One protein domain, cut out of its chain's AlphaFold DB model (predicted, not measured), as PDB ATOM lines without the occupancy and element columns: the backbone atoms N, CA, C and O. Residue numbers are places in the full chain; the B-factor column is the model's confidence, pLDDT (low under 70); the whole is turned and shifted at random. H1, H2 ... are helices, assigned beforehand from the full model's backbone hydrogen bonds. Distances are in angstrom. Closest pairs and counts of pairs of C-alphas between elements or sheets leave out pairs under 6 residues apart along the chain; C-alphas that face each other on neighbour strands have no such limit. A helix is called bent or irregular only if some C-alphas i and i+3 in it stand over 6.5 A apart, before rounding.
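Overview. This is residues 32 to 104 of the 259 residues of an uncharacterized protein of Gordonibacter massiliensis (UniProt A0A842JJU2). One long helix, H3, is bent into an L, and two short helices, H1 and H2, pack on its first arm, H3a, within the open angle of the L. The second arm, H3b, makes the other leg and touches no other helix. The printed part has 73 residues, with three named helices in the order H1, H2, H3 along the chain and no named strand; its class is all helix. The whole is compact, with a radius of gyration of the C-alphas of 12.7 A, and its C-alphas span 36 by 28 by 17 A.

Arrangement. Begin with H3, residues 67 to 102, assigned as one helix by its hydrogen bonds but bent: C-alphas 84 and 87 are 9.5 A apart. Its arms are H3a, residues 67 to 84, and H3b, residues 87 to 102. They are close but not clearly touching, at a steep tilt of 68 degrees, only just short of about perpendicular, and run opposite ways; their closest C-alphas, of Leu 82 and Leu 90, are 7.1 A apart. Look next at H1, residues 37 to 44: it touches residues 70 to 78 of H3a, with the C-alphas of Met 42 and Ile 78 the closest at 5.1 A. The two run the same way at a shallow tilt of 34 degrees, only just short of steep. H2, residues 55 to 62, touches residues 70 to 74 of H3a, opposite ways at a steep tilt of 43 degrees; the closest C-alphas, of Ser 61 and Arg 70, are 5.7 A apart, and the two form a hairpin. H1 and H2 form another hairpin: they touch, opposite ways at a shallow tilt of 19 degrees, with the C-alphas of Met 43 and Asp 57 the closest at 6.4 A. H3b is apart from H2, and only just apart from H1, at 8.4 A. In H1, H2, H3a and H3b every O i to N i+4 pair is within hydrogen-bond range.

Along the chain. Find C-alpha 67 at (-45.291, 3.578, 27.158); from there H3a runs 25.8 A to C-alpha 84 at (-28.207, -2.441, 8.742). After residues 85 and 86, H3b runs 22.3 A to C-alpha 102 at (-23.448, 22.294, 12.075). H1 begins at C-alpha 37, (-35.374, 8.662, 25.055), and measures 10.4 A; H2 measures 10.3 A.

Size, cuts and confidence. Look for the two C-alphas farthest apart at Gln 65 and Asn 103, 37.7 A from each other. The printed part, residues 32 to 104, has no cut. The link from H1 to H2, 10 residues, is short; the link from H2 to H3, 4 residues, is tight. The mean pLDDT of the printed part is 95.5, and no printed residue is under 70.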
ATOM      1  N   GLU A  32     -48.783   7.423  29.421       89.12
ATOM      2  CA  GLU A  32     -48.774   6.365  28.407       89.12
ATOM      3  C   GLU A  32     -48.600   6.913  26.986       89.12
ATOM      4  O   GLU A  32     -48.193   6.182  26.086       89.12
ATOM      5  N   ARG A  33     -48.844   8.210  26.754       87.25
ATOM      6  CA  ARG A  33     -48.657   8.867  25.446       87.25
ATOM      7  C   ARG A  33     -47.294   9.545  25.289       87.25
ATOM      8  O   ARG A  33     -47.021  10.100  24.227       87.25
ATOM      9  N   SER A  34     -46.431   9.496  26.301       90.44
ATOM     10  CA  SER A  34     -45.154  10.212  26.291       90.44
ATOM     11  C   SER A  34     -44.082   9.532  25.443       90.44
ATOM     12  O   SER A  34     -43.908   8.313  25.465       90.44
ATOM     13  N   PHE A  35     -43.308  10.322  24.702       93.69
ATOM     14  CA  PHE A  35     -42.140   9.811  23.987       93.69
ATOM     15  C   PHE A  35     -40.947   9.650  24.930       93.69
ATOM     16  O   PHE A  35     -40.602  10.563  25.680       93.69
ATOM     17  N   SER A  36     -40.305   8.484  24.873       94.94
ATOM     18  CA  SER A  36     -39.126   8.156  25.674       94.94
ATOM     19  C   SER A  36     -37.828   8.574  24.976       94.94
ATOM     20  O   SER A  36     -37.810   8.906  23.792       94.94
ATOM     21  N   MET A  37     -36.694   8.480  25.678       96.19
ATOM     22  CA  MET A  37     -35.374   8.662  25.055       96.19
ATOM     23  C   MET A  37     -35.138   7.704  23.874       96.19
ATOM     24  O   MET A  37     -34.490   8.093  22.904       96.19
ATOM     25  N   ALA A  38     -35.703   6.490  23.915       97.44
ATOM     26  CA  ALA A  38     -35.598   5.527  22.819       97.44
ATOM     27  C   ALA A  38     -36.235   6.060  21.525       97.44
ATOM     28  O   ALA A  38     -35.677   5.864  20.455       97.44
ATOM     29  N   HIS A  39     -37.340   6.810  21.612       97.81
ATOM     30  CA  HIS A  39     -37.949   7.456  20.442       97.81
ATOM     31  C   HIS A  39     -36.977   8.428  19.757       97.81
ATOM     32  O   HIS A  39     -36.729   8.341  18.556       97.81
ATOM     33  N   TYR A  40     -36.366   9.322  20.535       97.44
ATOM     34  CA  TYR A  40     -35.425  10.302  19.995       97.44
ATOM     35  C   TYR A  40     -34.134   9.652  19.489       97.44
ATOM     36  O   TYR A  40     -33.570  10.120  18.505       97.44
ATOM     37  N   ALA A  41     -33.660   8.576  20.127       98.12
ATOM     38  CA  ALA A  41     -32.487   7.834  19.667       98.12
ATOM     39  C   ALA A  41     -32.777   7.099  18.350       98.12
ATOM     40  O   ALA A  41     -31.982   7.166  17.414       98.12
ATOM     41  N   MET A  42     -33.955   6.476  18.250       98.19
ATOM     42  CA  MET A  42     -34.451   5.848  17.028       98.19
ATOM     43  C   MET A  42     -34.488   6.862  15.882       98.19
ATOM     44  O   MET A  42     -33.836   6.631  14.862       98.19
ATOM     45  N   MET A  43     -35.143   8.015  16.067       96.81
ATOM     46  CA  MET A  43     -35.154   9.102  15.073       96.81
ATOM     47  C   MET A  43     -33.746   9.585  14.722       96.81
ATOM     48  O   MET A  43     -33.428   9.798  13.555       96.81
ATOM     49  N   GLY A  44     -32.861   9.698  15.714       96.88
ATOM     50  CA  GLY A  44     -31.463  10.069  15.513       96.88
ATOM     51  C   GLY A  44     -30.693   9.123  14.581       96.88
ATOM     52  O   GLY A  44     -29.701   9.548  13.978       96.88
ATOM     53  N   LEU A  45     -31.145   7.878  14.436       97.94
ATOM     54  CA  LEU A  45     -30.597   6.862  13.537       97.94
ATOM     55  C   LEU A  45     -31.337   6.769  12.192       97.94
ATOM     56  O   LEU A  45     -30.983   5.919  11.381       97.94
ATOM     57  N   ASN A  46     -32.330   7.614  11.917       97.25
ATOM     58  CA  ASN A  46     -33.067   7.585  10.654       97.25
ATOM     59  C   ASN A  46     -32.189   8.071   9.478       97.25
ATOM     60  O   ASN A  46     -31.699   9.203   9.485       97.25
ATOM     61  N   CYS A  47     -31.976   7.219   8.470       93.56
ATOM     62  CA  CYS A  47     -31.109   7.523   7.326       93.56
ATOM     63  C   CYS A  47     -31.729   8.525   6.345       93.56
ATOM     64  O   CYS A  47     -30.995   9.292   5.718       93.56
ATOM     65  N   GLU A  48     -33.053   8.532   6.211       93.62
ATOM     66  CA  GLU A  48     -33.779   9.340   5.231       93.62
ATOM     67  C   GLU A  48     -33.780  10.810   5.642       93.62
ATOM     68  O   GLU A  48     -33.486  11.698   4.838       93.62
ATOM     69  N   THR A  49     -33.991  11.067   6.933       92.62
ATOM     70  CA  THR A  49     -33.947  12.417   7.510       92.62
ATOM     71  C   THR A  49     -32.545  12.833   7.960       92.62
ATOM     72  O   THR A  49     -32.358  13.939   8.467       92.62
ATOM     73  N   ASN A  50     -31.536  11.968   7.788       93.94
ATOM     74  CA  ASN A  50     -30.178  12.141   8.321       93.94
ATOM     75  C   ASN A  50     -30.168  12.445   9.833       93.94
ATOM     76  O   ASN A  50     -29.358  13.239  10.314       93.94
ATOM     77  N   GLY A  51     -31.081  11.818  10.578       92.81
ATOM     78  CA  GLY A  51     -31.226  11.984  12.020       92.81
ATOM     79  C   GLY A  51     -32.019  13.216  12.467       92.81
ATOM     80  O   GLY A  51     -32.014  13.497  13.664       92.81
ATOM     81  N   CYS A  52     -32.664  13.951  11.551       90.56
ATOM     82  CA  CYS A  52     -33.642  14.999  11.882       90.56
ATOM     83  C   CYS A  52     -35.020  14.382  12.195       90.56
ATOM     84  O   CYS A  52     -35.236  13.185  11.980       90.56
ATOM     85  N   VAL A  53     -35.969  15.206  12.653       90.44
ATOM     86  CA  VAL A  53     -37.364  14.795  12.898       90.44
ATOM     87  C   VAL A  53     -37.942  14.035  11.697       90.44
ATOM     88  O   VAL A  53     -37.861  14.506  10.563       90.44
ATOM     89  N   SER A  54     -38.556  12.882  11.968       94.19
ATOM     90  CA  SER A  54     -39.298  12.081  10.993       94.19
ATOM     91  C   SER A  54     -40.758  11.957  11.428       94.19
ATOM     92  O   SER A  54     -41.043  11.563  12.560       94.19
ATOM     93  N   GLY A  55     -41.681  12.308  10.526       93.62
ATOM     94  CA  GLY A  55     -43.117  12.147  10.755       93.62
ATOM     95  C   GLY A  55     -43.508  10.677  10.900       93.62
ATOM     96  O   GLY A  55     -44.213  10.336  11.843       93.62
ATOM     97  N   GLU A  56     -42.968   9.804  10.044       96.19
ATOM     98  CA  GLU A  56     -43.224   8.358  10.091       96.19
ATOM     99  C   GLU A  56     -42.725   7.718  11.390       96.19
ATOM    100  O   GLU A  56     -43.456   6.950  12.010       96.19
ATOM    101  N   ASP A  57     -41.525   8.073  11.862       96.81
ATOM    102  CA  ASP A  57     -41.016   7.580  13.154       96.81
ATOM    103  C   ASP A  57     -41.886   8.088  14.323       96.81
ATOM    104  O   ASP A  57     -42.109   7.376  15.307       96.81
ATOM    105  N   GLY A  58     -42.396   9.320  14.208       96.12
ATOM    106  CA  GLY A  58     -43.372   9.910  15.124       96.12
ATOM    107  C   GLY A  58     -44.672   9.115  15.184       96.12
ATOM    108  O   GLY A  58     -45.112   8.730  16.268       96.12
ATOM    109  N   GLU A  59     -45.266   8.836  14.027       96.88
ATOM    110  CA  GLU A  59     -46.502   8.062  13.889       96.88
ATOM    111  C   GLU A  59     -46.323   6.614  14.353       96.88
ATOM    112  O   GLU A  59     -47.163   6.098  15.093       96.88
ATOM    113  N   PHE A  60     -45.194   5.983  14.015       97.06
ATOM    114  CA  PHE A  60     -44.844   4.639  14.465       97.06
ATOM    115  C   PHE A  60     -44.823   4.538  15.992       97.06
ATOM    116  O   PHE A  60     -45.471   3.660  16.570       97.06
ATOM    117  N   SER A  61     -44.107   5.447  16.661       96.50
ATOM    118  CA  SER A  61     -44.057   5.473  18.122       96.50
ATOM    119  C   SER A  61     -45.417   5.842  18.731       96.50
ATOM    120  O   SER A  61     -45.817   5.261  19.742       96.50
ATOM    121  N   ALA A  62     -46.151   6.788  18.136       94.94
ATOM    122  CA  ALA A  62     -47.464   7.217  18.624       94.94
ATOM    123  C   ALA A  62     -48.539   6.126  18.495       94.94
ATOM    124  O   ALA A  62     -49.472   6.098  19.297       94.94
ATOM    125  N   GLY A  63     -48.403   5.220  17.523       94.94
ATOM    126  CA  GLY A  63     -49.313   4.094  17.308       94.94
ATOM    127  C   GLY A  63     -49.231   2.989  18.368       94.94
ATOM    128  O   GLY A  63     -50.067   2.085  18.368       94.94
ATOM    129  N   LYS A  64     -48.244   3.032  19.275       95.50
ATOM    130  CA  LYS A  64     -48.084   2.053  20.364       95.50
ATOM    131  C   LYS A  64     -48.971   2.414  21.556       95.50
ATOM    132  O   LYS A  64     -49.021   3.580  21.956       95.50
ATOM    133  N   GLN A  65     -49.657   1.406  22.102       90.62
ATOM    134  CA  GLN A  65     -50.708   1.579  23.112       90.62
ATOM    135  C   GLN A  65     -50.158   2.026  24.465       90.62
ATOM    136  O   GLN A  65     -50.692   2.971  25.045       90.62
ATOM    137  N   THR A  66     -49.100   1.369  24.941       94.12
ATOM    138  CA  THR A  66     -48.468   1.681  26.227       94.12
ATOM    139  C   THR A  66     -47.099   2.329  26.041       94.12
ATOM    140  O   THR A  66     -46.464   2.236  24.984       94.12
ATOM    141  N   TYR A  67     -46.624   2.994  27.089       93.62
ATOM    142  CA  TYR A  67     -45.291   3.578  27.158       93.62
ATOM    143  C   TYR A  67     -44.192   2.516  27.023       93.62
ATOM    144  O   TYR A  67     -43.197   2.755  26.335       93.62
ATOM    145  N   GLN A  68     -44.380   1.338  27.627       96.12
ATOM    146  CA  GLN A  68     -43.401   0.248  27.552       96.12
ATOM    147  C   GLN A  68     -43.361  -0.387  26.163       96.12
ATOM    148  O   GLN A  68     -42.281  -0.457  25.581       96.12
ATOM    149  N   ASP A  69     -44.516  -0.701  25.564       95.56
ATOM    150  CA  ASP A  69     -44.563  -1.233  24.192       95.56
ATOM    151  C   ASP A  69     -43.905  -0.263  23.197       95.56
ATOM    152  O   ASP A  69     -43.284  -0.666  22.213       95.56
ATOM    153  N   ARG A  70     -44.028   1.048  23.450       96.44
ATOM    154  CA  ARG A  70     -43.358   2.087  22.663       96.44
ATOM    155  C   ARG A  70     -41.845   2.049  22.818       96.44
ATOM    156  O   ARG A  70     -41.140   2.217  21.826       96.44
ATOM    157  N   ILE A  71     -41.340   1.885  24.039       97.81
ATOM    158  CA  ILE A  71     -39.900   1.769  24.286       97.81
ATOM    159  C   ILE A  71     -39.348   0.541  23.570       97.81
ATOM    160  O   ILE A  71     -38.382   0.686  22.825       97.81
ATOM    161  N   GLU A  72     -39.968  -0.620  23.769       97.94
ATOM    162  CA  GLU A  72     -39.526  -1.888  23.183       97.94
ATOM    163  C   GLU A  72     -39.504  -1.801  21.656       97.94
ATOM    164  O   GLU A  72     -38.452  -1.981  21.046       97.94
ATOM    165  N   ALA A  73     -40.603  -1.351  21.043       97.81
ATOM    166  CA  ALA A  73     -40.673  -1.196  19.594       97.81
ATOM    167  C   ALA A  73     -39.626  -0.214  19.036       97.81
ATOM    168  O   ALA A  73     -39.090  -0.426  17.949       97.81
ATOM    169  N   ASN A  74     -39.317   0.867  19.756       98.38
ATOM    170  CA  ASN A  74     -38.282   1.809  19.328       98.38
ATOM    171  C   ASN A  74     -36.869   1.215  19.467       98.38
ATOM    172  O   ASN A  74     -36.007   1.504  18.639       98.38
ATOM    173  N   ILE A  75     -36.621   0.397  20.497       98.50
ATOM    174  CA  ILE A  75     -35.348  -0.316  20.691       98.50
ATOM    175  C   ILE A  75     -35.136  -1.360  19.591       98.50
ATOM    176  O   ILE A  75     -34.017  -1.482  19.086       98.50
ATOM    177  N   ASP A  76     -36.192  -2.054  19.173       98.50
ATOM    178  CA  ASP A  76     -36.126  -3.016  18.072       98.50
ATOM    179  C   ASP A  76     -35.693  -2.326  16.772       98.50
ATOM    180  O   ASP A  76     -34.733  -2.752  16.129       98.50
ATOM    181  N   VAL A  77     -36.308  -1.185  16.440       98.38
ATOM    182  CA  VAL A  77     -35.936  -0.388  15.256       98.38
ATOM    183  C   VAL A  77     -34.520   0.186  15.375       98.38
ATOM    184  O   VAL A  77     -33.792   0.249  14.384       98.38
ATOM    185  N   ILE A  78     -34.091   0.614  16.569       98.56
ATOM    186  CA  ILE A  78     -32.699   1.038  16.800       98.56
ATOM    187  C   ILE A  78     -31.742  -0.102  16.462       98.56
ATOM    188  O   ILE A  78     -30.767   0.121  15.744       98.56
ATOM    189  N   SER A  79     -32.024  -1.302  16.966       98.31
ATOM    190  CA  SER A  79     -31.191  -2.488  16.760       98.31
ATOM    191  C   SER A  79     -31.112  -2.834  15.274       98.31
ATOM    192  O   SER A  79     -30.017  -2.921  14.725       98.31
ATOM    193  N   GLU A  80     -32.260  -2.869  14.592       98.25
ATOM    194  CA  GLU A  80     -32.345  -3.091  13.148       98.25
ATOM    195  C   GLU A  80     -31.520  -2.062  12.353       98.25
ATOM    196  O   GLU A  80     -30.734  -2.416  11.475       98.25
ATOM    197  N   ARG A  81     -31.651  -0.767  12.674       98.19
ATOM    198  CA  ARG A  81     -30.894   0.303  12.002       98.19
ATOM    199  C   ARG A  81     -29.393   0.152  12.224       98.19
ATOM    200  O   ARG A  81     -28.627   0.314  11.275       98.19
ATOM    201  N   LEU A  82     -28.959  -0.144  13.448       98.06
ATOM    202  CA  LEU A  82     -27.541  -0.331  13.770       98.06
ATOM    203  C   LEU A  82     -26.941  -1.528  13.022       98.06
ATOM    204  O   LEU A  82     -25.849  -1.394  12.463       98.06
ATOM    205  N   ASP A  83     -27.671  -2.641  12.950       97.75
ATOM    206  CA  ASP A  83     -27.259  -3.831  12.203       97.75
ATOM    207  C   ASP A  83     -27.174  -3.541  10.698       97.75
ATOM    208  O   ASP A  83     -26.165  -3.848  10.059       97.75
ATOM    209  N   ASN A  84     -28.177  -2.850  10.147       97.69
ATOM    210  CA  ASN A  84     -28.207  -2.441   8.742       97.69
ATOM    211  C   ASN A  84     -27.076  -1.466   8.381       97.69
ATOM    212  O   ASN A  84     -26.531  -1.512   7.276       97.69
ATOM    213  N   TYR A  85     -26.706  -0.568   9.295       97.44
ATOM    214  CA  TYR A  85     -25.589   0.347   9.083       97.44
ATOM    215  C   TYR A  85     -24.233  -0.361   9.115       97.44
ATOM    216  O   TYR A  85     -23.337  -0.034   8.326       97.44
ATOM    217  N   GLY A  86     -24.034  -1.245  10.094       96.75
ATOM    218  CA  GLY A  86     -22.702  -1.656  10.521       96.75
ATOM    219  C   GLY A  86     -21.812  -0.461  10.911       96.75
ATOM    220  O   GLY A  86     -22.223   0.700  10.944       96.75
ATOM    221  N   ILE A  87     -20.531  -0.721  11.182       95.75
ATOM    222  CA  ILE A  87     -19.606   0.307  11.702       95.75
ATOM    223  C   ILE A  87     -19.391   1.452  10.696       95.75
ATOM    224  O   ILE A  87     -19.448   2.631  11.054       95.75
ATOM    225  N   LEU A  88     -19.139   1.120   9.426       96.69
ATOM    226  CA  LEU A  88     -18.833   2.117   8.395       96.69
ATOM    227  C   LEU A  88     -20.073   2.909   7.966       96.69
ATOM    228  O   LEU A  88     -19.979   4.122   7.758       96.69
ATOM    229  N   GLY A  89     -21.231   2.249   7.852       97.50
ATOM    230  CA  GLY A  89     -22.491   2.926   7.553       97.50
ATOM    231  C   GLY A  89     -22.890   3.872   8.678       97.50
ATOM    232  O   GLY A  89     -23.269   5.009   8.399       97.50
ATOM    233  N   LEU A  90     -22.681   3.466   9.935       97.62
ATOM    234  CA  LEU A  90     -22.954   4.310  11.092       97.62
ATOM    235  C   LEU A  90     -22.030   5.532  11.108       97.62
ATOM    236  O   LEU A  90     -22.505   6.654  11.248       97.62
ATOM    237  N   ALA A  91     -20.724   5.361  10.882       96.69
ATOM    238  CA  ALA A  91     -19.793   6.490  10.802       96.69
ATOM    239  C   ALA A  91     -20.175   7.488   9.691       96.69
ATOM    240  O   ALA A  91     -20.133   8.709   9.891       96.69
ATOM    241  N   LYS A  92     -20.603   6.981   8.526       96.88
ATOM    242  CA  LYS A  92     -21.114   7.808   7.424       96.88
ATOM    243  C   LYS A  92     -22.392   8.548   7.822       96.88
ATOM    244  O   LYS A  92     -22.501   9.742   7.541       96.88
ATOM    245  N   HIS A  93     -23.331   7.869   8.480       97.12
ATOM    246  CA  HIS A  93     -24.570   8.464   8.989       97.12
ATOM    247  C   HIS A  93     -24.285   9.589   9.987       97.12
ATOM    248  O   HIS A  93     -24.719  10.720   9.781       97.12
ATOM    249  N   LEU A  94     -23.457   9.329  11.001       96.50
ATOM    250  CA  LEU A  94     -23.078  10.323  12.009       96.50
ATOM    251  C   LEU A  94     -22.366  11.535  11.386       96.50
ATOM    252  O   LEU A  94     -22.605  12.666  11.802       96.50
ATOM    253  N   THR A  95     -21.557  11.332  10.342       95.06
ATOM    254  CA  THR A  95     -20.915  12.436   9.605       95.06
ATOM    255  C   THR A  95     -21.944  13.313   8.889       95.06
ATOM    256  O   THR A  95     -21.884  14.540   8.979       95.06
ATOM    257  N   LYS A  96     -22.920  12.705   8.199       94.69
ATOM    258  CA  LYS A  96     -24.019  13.453   7.570       94.69
ATOM    259  C   LYS A  96     -24.839  14.207   8.611       94.69
ATOM    260  O   LYS A  96     -25.148  15.375   8.408       94.69
ATOM    261  N   LYS A  97     -25.124  13.573   9.744       94.88
ATOM    262  CA  LYS A  97     -25.866  14.177  10.851       94.88
ATOM    263  C   LYS A  97     -25.135  15.375  11.458       94.88
ATOM    264  O   LYS A  97     -25.746  16.419  11.684       94.88
ATOM    265  N   MET A  98     -23.816  15.277  11.641       93.75
ATOM    266  CA  MET A  98     -22.991  16.428  12.018       93.75
ATOM    267  C   MET A  98     -23.113  17.557  11.001       93.75
ATOM    268  O   MET A  98     -23.283  18.704  11.403       93.75
ATOM    269  N   LEU A  99     -23.074  17.250   9.702       92.94
ATOM    270  CA  LEU A  99     -23.244  18.260   8.660       92.94
ATOM    271  C   LEU A  99     -24.633  18.911   8.745       92.94
ATOM    272  O   LEU A  99     -24.723  20.131   8.788       92.94
ATOM    273  N   CYS A 100     -25.710  18.136   8.864       88.69
ATOM    274  CA  CYS A 100     -27.073  18.663   9.013       88.69
ATOM    275  C   CYS A 100     -27.263  19.524  10.273       88.69
ATOM    276  O   CYS A 100     -28.118  20.411  10.289       88.69
ATOM    277  N   THR A 101     -26.467  19.277  11.315       92.25
ATOM    278  CA  THR A 101     -26.519  20.017  12.581       92.25
ATOM    279  C   THR A 101     -25.656  21.283  12.547       92.25
ATOM    280  O   THR A 101     -26.091  22.331  13.006       92.25
ATOM    281  N   TYR A 102     -24.438  21.212  12.005       94.44
ATOM    282  CA  TYR A 102     -23.448  22.294  12.075       94.44
ATOM    283  C   TYR A 102     -23.338  23.134  10.800       94.44
ATOM    284  O   TYR A 102     -22.707  24.184  10.838       94.44
ATOM    285  N   ASN A 103     -23.904  22.715   9.667       93.69
ATOM    286  CA  ASN A 103     -23.757  23.437   8.397       93.69
ATOM    287  C   ASN A 103     -24.760  24.589   8.212       93.69
ATOM    288  O   ASN A 103     -24.721  25.266   7.189       93.69
ATOM    289  N   ASP A 104     -25.651  24.817   9.173       93.50
ATOM    290  CA  ASP A 104     -26.673  25.859   9.101       93.50
ATOM    291  C   ASP A 104     -26.443  26.937  10.166       93.50
ATOM    292  O   ASP A 104     -26.837  26.796  11.324       93.50
TER     293      ASP A 104